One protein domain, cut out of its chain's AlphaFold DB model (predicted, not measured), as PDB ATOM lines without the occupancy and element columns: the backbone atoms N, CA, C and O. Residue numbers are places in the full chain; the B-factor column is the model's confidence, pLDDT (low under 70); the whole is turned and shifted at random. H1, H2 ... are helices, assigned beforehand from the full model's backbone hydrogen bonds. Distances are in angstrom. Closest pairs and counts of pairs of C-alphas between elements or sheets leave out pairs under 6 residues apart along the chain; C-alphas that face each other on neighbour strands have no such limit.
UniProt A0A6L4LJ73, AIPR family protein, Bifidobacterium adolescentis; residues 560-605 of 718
ATOM      1  N   HIS A 560     -17.376 -45.320 -45.121       78.75
ATOM      2  CA  HIS A 560     -17.107 -46.638 -45.715       78.75
ATOM      3  C   HIS A 560     -15.975 -47.385 -45.008       78.75
ATOM      4  O   HIS A 560     -15.836 -48.608 -45.152       78.75
ATOM      5  N   ALA A 561     -15.173 -46.647 -44.239       71.94
ATOM      6  CA  ALA A 561     -14.128 -47.197 -43.403       71.94
ATOM      7  C   ALA A 561     -14.684 -47.826 -42.121       71.94
ATOM      8  O   ALA A 561     -13.928 -48.503 -41.444       71.94
ATOM      9  N   LEU A 562     -15.963 -47.656 -41.764       79.88
ATOM     10  CA  LEU A 562     -16.544 -48.275 -40.569       79.88
ATOM     11  C   LEU A 562     -16.947 -49.737 -40.809       79.88
ATOM     12  O   LEU A 562     -17.300 -50.142 -41.917       79.88
ATOM     13  N   THR A 563     -16.890 -50.548 -39.755       78.56
ATOM     14  CA  THR A 563     -17.337 -51.949 -39.801       78.56
ATOM     15  C   THR A 563     -18.873 -52.046 -39.802       78.56
ATOM     16  O   THR A 563     -19.517 -51.265 -39.093       78.56
ATOM     17  N   PRO A 564     -19.487 -53.027 -40.500       77.88
ATOM     18  CA  PRO A 564     -20.944 -53.225 -40.493       77.88
ATOM     19  C   PRO A 564     -21.532 -53.309 -39.077       77.88
ATOM     20  O   PRO A 564     -22.510 -52.640 -38.759       77.88
ATOM     21  N   LYS A 565     -20.835 -54.000 -38.168       78.38
ATOM     22  CA  LYS A 565     -21.208 -54.130 -36.750       78.38
ATOM     23  C   LYS A 565     -21.248 -52.794 -35.993       78.38
ATOM     24  O   LYS A 565     -22.044 -52.625 -35.072       78.38
ATOM     25  N   SER A 566     -20.405 -51.830 -36.368       83.25
ATOM     26  CA  SER A 566     -20.432 -50.475 -35.796       83.25
ATOM     27  C   SER A 566     -21.655 -49.688 -36.264       83.25
ATOM     28  O   SER A 566     -22.267 -48.952 -35.490       83.25
ATOM     29  N   LEU A 567     -22.040 -49.875 -37.526       88.50
ATOM     30  CA  LEU A 567     -23.217 -49.244 -38.120       88.50
ATOM     31  C   LEU A 567     -24.510 -49.845 -37.552       88.50
ATOM     32  O   LEU A 567     -25.428 -49.101 -37.213       88.50
ATOM     33  N   GLU A 568     -24.557 -51.162 -37.344       86.44
ATOM     34  CA  GLU A 568     -25.667 -51.858 -36.675       86.44
ATOM     35  C   GLU A 568     -25.878 -51.375 -35.236       86.44
ATOM     36  O   GLU A 568     -27.013 -51.128 -34.826       86.44
ATOM     37  N   ARG A 569     -24.799 -51.162 -34.470       86.25
ATOM     38  CA  ARG A 569     -24.877 -50.572 -33.120       86.25
ATOM     39  C   ARG A 569     -25.454 -49.161 -33.146       86.25
ATOM     40  O   ARG A 569     -26.292 -48.820 -32.309       86.25
ATOM     41  N   LEU A 570     -25.065 -48.355 -34.136       88.56
ATOM     42  CA  LEU A 570     -25.612 -47.013 -34.323       88.56
ATOM     43  C   LEU A 570     -27.113 -47.057 -34.667       88.56
ATOM     44  O   LEU A 570     -27.881 -46.264 -34.119       88.56
ATOM     45  N   ILE A 571     -27.553 -48.007 -35.503       90.75
ATOM     46  CA  ILE A 571     -28.980 -48.253 -35.789       90.75
ATOM     47  C   ILE A 571     -29.720 -48.662 -34.512       90.75
ATOM     48  O   ILE A 571     -30.761 -48.079 -34.198       90.75
ATOM     49  N   ALA A 572     -29.193 -49.632 -33.764       90.25
ATOM     50  CA  ALA A 572     -29.815 -50.151 -32.549       90.25
ATOM     51  C   ALA A 572     -29.990 -49.062 -31.480       90.25
ATOM     52  O   ALA A 572     -31.027 -48.999 -30.822       90.25
ATOM     53  N   PHE A 573     -29.022 -48.152 -31.353       90.50
ATOM     54  CA  PHE A 573     -29.109 -47.029 -30.421       90.50
ATOM     55  C   PHE A 573     -30.096 -45.939 -30.873       90.50
ATOM     56  O   PHE A 573     -30.795 -45.349 -30.041       90.50
ATOM     57  N   ALA A 574     -30.145 -45.659 -32.179       90.06
ATOM     58  CA  ALA A 574     -30.932 -44.575 -32.764       90.06
ATOM     59  C   ALA A 574     -32.418 -44.912 -32.962       90.06
ATOM     60  O   ALA A 574     -33.265 -44.016 -32.909       90.06
ATOM     61  N   THR A 575     -32.735 -46.188 -33.200       88.25
ATOM     62  CA  THR A 575     -34.094 -46.679 -33.483       88.25
ATOM     63  C   THR A 575     -35.093 -46.371 -32.358       88.25
ATOM     64  O   THR A 575     -36.082 -45.697 -32.642       88.25
ATOM     65  N   PRO A 576     -34.852 -46.755 -31.085       85.56
ATOM     66  CA  PRO A 576     -35.803 -46.494 -29.998       85.56
ATOM     67  C   PRO A 576     -35.932 -45.006 -29.640       85.56
ATOM     68  O   PRO A 576     -36.897 -44.613 -28.996       85.56
ATOM     69  N   LYS A 577     -34.978 -44.163 -30.060       86.94
ATOM     70  CA  LYS A 577     -34.997 -42.707 -29.838       86.94
ATOM     71  C   LYS A 577     -35.594 -41.924 -31.015       86.94
ATOM     72  O   LYS A 577     -35.604 -40.698 -30.988       86.94
ATOM     73  N   HIS A 578     -36.058 -42.611 -32.061       84.25
ATOM     74  CA  HIS A 578     -36.577 -42.009 -33.295       84.25
ATOM     75  C   HIS A 578     -35.600 -41.033 -33.982       84.25
ATOM     76  O   HIS A 578     -36.007 -40.062 -34.619       84.25
ATOM     77  N   TYR A 579     -34.290 -41.283 -33.885       85.38
ATOM     78  CA  TYR A 579     -33.273 -40.413 -34.495       85.38
ATOM     79  C   TYR A 579     -33.013 -40.715 -35.974       85.38
ATOM     80  O   TYR A 579     -32.453 -39.879 -36.688       85.38
ATOM     81  N   LEU A 580     -33.437 -41.889 -36.454       83.69
ATOM     82  CA  LEU A 580     -33.260 -42.309 -37.840       83.69
ATOM     83  C   LEU A 580     -34.203 -41.545 -38.779       83.69
ATOM     84  O   LEU A 580     -35.413 -41.750 -38.789       83.69
ATOM     85  N   SER A 581     -33.626 -40.707 -39.635       79.50
ATOM     86  CA  SER A 581     -34.316 -40.190 -40.819       79.50
ATOM     87  C   SER A 581     -34.358 -41.250 -41.932       79.50
ATOM     88  O   SER A 581     -33.473 -42.111 -41.975       79.50
ATOM     89  N   PRO A 582     -35.276 -41.151 -42.913       72.00
ATOM     90  CA  PRO A 582     -35.279 -42.047 -44.075       72.00
ATOM     91  C   PRO A 582     -33.931 -42.083 -44.815       72.00
ATOM     92  O   PRO A 582     -33.489 -43.129 -45.272       72.00
ATOM     93  N   LYS A 583     -33.232 -40.939 -44.871       67.88
ATOM     94  CA  LYS A 583     -31.934 -40.802 -45.548       67.88
ATOM     95  C   LYS A 583     -30.787 -41.435 -44.772       67.88
ATOM     96  O   LYS A 583     -29.933 -42.069 -45.379       67.88
ATOM     97  N   SER A 584     -30.750 -41.251 -43.453       79.94
ATOM     98  CA  SER A 584     -29.720 -41.863 -42.610       79.94
ATOM     99  C   SER A 584     -29.929 -43.371 -42.501       79.94
ATOM    100  O   SER A 584     -28.954 -44.103 -42.545       79.94
ATOM    101  N   LYS A 585     -31.186 -43.838 -42.446       85.81
ATOM    102  CA  LYS A 585     -31.523 -45.265 -42.468       85.81
ATOM    103  C   LYS A 585     -31.054 -45.929 -43.765       85.81
ATOM    104  O   LYS A 585     -30.228 -46.827 -43.702       85.81
ATOM    105  N   SER A 586     -31.474 -45.403 -44.918       79.31
ATOM    106  CA  SER A 586     -31.053 -45.928 -46.225       79.31
ATOM    107  C   SER A 586     -29.531 -45.878 -46.416       79.31
ATOM    108  O   SER A 586     -28.963 -46.823 -46.942       79.31
ATOM    109  N   SER A 587     -28.854 -44.826 -45.939       82.75
ATOM    110  CA  SER A 587     -27.389 -44.738 -46.049       82.75
ATOM    111  C   SER A 587     -26.664 -45.750 -45.153       82.75
ATOM    112  O   SER A 587     -25.637 -46.275 -45.561       82.75
ATOM    113  N   LEU A 588     -27.176 -46.033 -43.947       87.44
ATOM    114  CA  LEU A 588     -26.616 -47.079 -43.081       87.44
ATOM    115  C   LEU A 588     -26.873 -48.476 -43.652       87.44
ATOM    116  O   LEU A 588     -25.975 -49.305 -43.613       87.44
ATOM    117  N   GLU A 589     -28.057 -48.719 -44.220       84.25
ATOM    118  CA  GLU A 589     -28.390 -49.980 -44.894       84.25
ATOM    119  C   GLU A 589     -27.461 -50.232 -46.090       84.25
ATOM    120  O   GLU A 589     -26.898 -51.315 -46.181       84.25
ATOM    121  N   THR A 590     -27.206 -49.218 -46.929       81.00
ATOM    122  CA  THR A 590     -26.222 -49.287 -48.029       81.00
ATOM    123  C   THR A 590     -24.801 -49.575 -47.538       81.00
ATOM    124  O   THR A 590     -24.079 -50.364 -48.141       81.00
ATOM    125  N   LEU A 591     -24.383 -48.956 -46.431       80.25
ATOM    126  CA  LEU A 591     -23.054 -49.190 -45.861       80.25
ATOM    127  C   LEU A 591     -22.905 -50.587 -45.237       80.25
ATOM    128  O   LEU A 591     -21.797 -51.118 -45.213       80.25
ATOM    129  N   ILE A 592     -23.997 -51.173 -44.734       81.38
ATOM    130  CA  ILE A 592     -24.026 -52.537 -44.185       81.38
ATOM    131  C   ILE A 592     -24.083 -53.577 -45.309       81.38
ATOM    132  O   ILE A 592     -23.406 -54.596 -45.211       81.38
ATOM    133  N   SER A 593     -24.854 -53.328 -46.374       72.94
ATOM    134  CA  SER A 593     -24.966 -54.241 -47.520       72.94
ATOM    135  C   SER A 593     -23.737 -54.227 -48.433       72.94
ATOM    136  O   SER A 593     -23.526 -55.181 -49.178       72.94
ATOM    137  N   GLY A 594     -22.924 -53.166 -48.377       64.69
ATOM    138  CA  GLY A 594     -21.742 -53.008 -49.227       64.69
ATOM    139  C   GLY A 594     -22.066 -52.614 -50.673       64.69
ATOM    140  O   GLY A 594     -21.196 -52.715 -51.542       64.69
ATOM    141  N   ASP A 595     -23.296 -52.165 -50.937       63.22
ATOM    142  CA  ASP A 595     -23.742 -51.738 -52.266       63.22
ATOM    143  C   ASP A 595     -23.055 -50.432 -52.705       63.22
ATOM    144  O   ASP A 595     -22.872 -49.511 -51.911       63.22
ATOM    145  N   ASP A 596     -22.754 -50.295 -54.003       58.09
ATOM    146  CA  ASP A 596     -22.129 -49.090 -54.591       58.09
ATOM    147  C   ASP A 596     -23.145 -47.947 -54.826       58.09
ATOM    148  O   ASP A 596     -23.131 -47.241 -55.838       58.09
ATOM    149  N   LEU A 597     -24.104 -47.795 -53.905       67.12
ATOM    150  CA  LEU A 597     -25.119 -46.747 -53.942       67.12
ATOM    151  C   LEU A 597     -24.626 -45.494 -53.196       67.12
ATOM    152  O   LEU A 597     -23.940 -45.587 -52.181       67.12
ATOM    153  N   PRO A 598     -24.982 -44.283 -53.664       66.94
ATOM    154  CA  PRO A 598     -24.528 -43.050 -53.032       66.94
ATOM    155  C   PRO A 598     -25.135 -42.875 -51.633       66.94
ATOM    156  O   PRO A 598     -26.355 -42.798 -51.475       66.94
ATOM    157  N   ILE A 599     -24.275 -42.719 -50.625       82.56
ATOM    158  CA  ILE A 599     -24.675 -42.441 -49.239       82.56
ATOM    159  C   ILE A 599     -24.890 -40.942 -48.987       82.56
ATOM    160  O   ILE A 599     -24.332 -40.073 -49.661       82.56
ATOM    161  N   ASN A 600     -25.683 -40.607 -47.969       79.75
ATOM    162  CA  ASN A 600     -25.884 -39.231 -47.517       79.75
ATOM    163  C   ASN A 600     -25.078 -38.936 -46.241       79.75
ATOM    164  O   ASN A 600     -25.614 -38.973 -45.134       79.75
ATOM    165  N   GLU A 601     -23.803 -38.578 -46.400       80.56
ATOM    166  CA  GLU A 601     -22.883 -38.285 -45.286       80.56
ATOM    167  C   GLU A 601     -23.399 -37.194 -44.337       80.56
ATOM    168  O   GLU A 601     -23.246 -37.293 -43.124       80.56
ATOM    169  N   ASN A 602     -24.090 -36.170 -44.852       69.19
ATOM    170  CA  ASN A 602     -24.671 -35.119 -44.012       69.19
ATOM    171  C   ASN A 602     -25.777 -35.651 -43.090       69.19
ATOM    172  O   ASN A 602     -25.894 -35.208 -41.946       69.19
ATOM    173  N   ALA A 603     -26.599 -36.586 -43.575       69.00
ATOM    174  CA  ALA A 603     -27.622 -37.235 -42.761       69.00
ATOM    175  C   ALA A 603     -26.992 -38.155 -41.703       69.00
ATOM    176  O   ALA A 603     -27.473 -38.184 -40.572       69.00
ATOM    177  N   LEU A 604     -25.905 -38.848 -42.051       82.25
ATOM    178  CA  LEU A 604     -25.151 -39.712 -41.140       82.25
ATOM    179  C   LEU A 604     -24.412 -38.915 -40.053       82.25
ATOM    180  O   LEU A 604     -24.527 -39.240 -38.876       82.25
ATOM    181  N   ASN A 605     -23.754 -37.809 -40.409       82.44
ATOM    182  CA  ASN A 605     -23.089 -36.917 -39.455       82.44
ATOM    183  C   ASN A 605     -24.089 -36.266 -38.484       82.44
ATOM    184  O   ASN A 605     -23.810 -36.133 -37.295       82.44
TER     185      ASN A 605
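AT A GLANCE: This is residues 560 to 605 of the 718 residues of the protein "AIPR family protein" of Bifidobacterium adolescentis (UniProt A0A6L4LJ73). A helical hairpin of H1 and H2 makes a narrow V, with the first residues of H1 near the last residues of H2 and the link of residues 575 to 581 across the wide end. From the end of H2 the printed part folds back through residues 594 to 600 to the short helix H3, which packs on H2 at residues 583 to 588 and is apart from H1. The printed part has 46 residues with three named helices, H1, H2 and H3 in that order, and no named strand; its class is all helix, with 28 residues in the helices. It is compact, with a radius of gyration of the C-alphas of 9.8 A, and its C-alphas span 28 by 19 by 15 A.

IN THESE COORDINATES: Begin at His 560 and go on to C-alpha 564 at (-20.944, -53.225, -40.493), where H1 starts. H1 holds residues 564 to 574 and measures 15.3 A from first to last C-alpha. Next find C-alpha 582 at (-35.279, -42.047, -44.075), where H2 starts; it holds residues 582 to 593, measures 16.3 A and is the longest helix by residues, with 12. H3, residues 601 to 605, measures 6.0 A and ends at C-alpha 605, at (-23.089, -36.917, -39.455).

HOW THE PARTS SIT: Look first at H1 and H2, a helical hairpin whose two helices touch. Their closest C-alphas, those of Pro 564 and Ile 592, are 4.9 A apart. Their lines stand at a shallow tilt of 26 degrees and run opposite ways, with the centres 10.6 A apart. Then look at H3, which touches H2, with residues 583 to 588 of H2 alone; the closest C-alphas are those of Ser 584 and Ala 603, 5.1 A apart. H1 and H3 are apart. In H1, H2 and H3, every pair of O of residue i and N of residue i+4 is within hydrogen-bond range.

THE WHOLE: The two C-alphas farthest apart are those of Lys 577 and Asp 596, at 28.6 A, while the first and last printed C-alphas, those of His 560 and Asn 605, are 13.0 A apart. The outline is rounded, but only just, with its longest span at 28 A. The printed part runs from residue 560 to residue 605 and has no cut. The links from H1 to H2 and from H2 to H3 are both short, with 7 residues each, and no link is long. In the B-factor column you will find a mean pLDDT of 79.9 for the printed part of this model; it is under 70 at residue 583, residues 594 to 598 and residues 602 to 603.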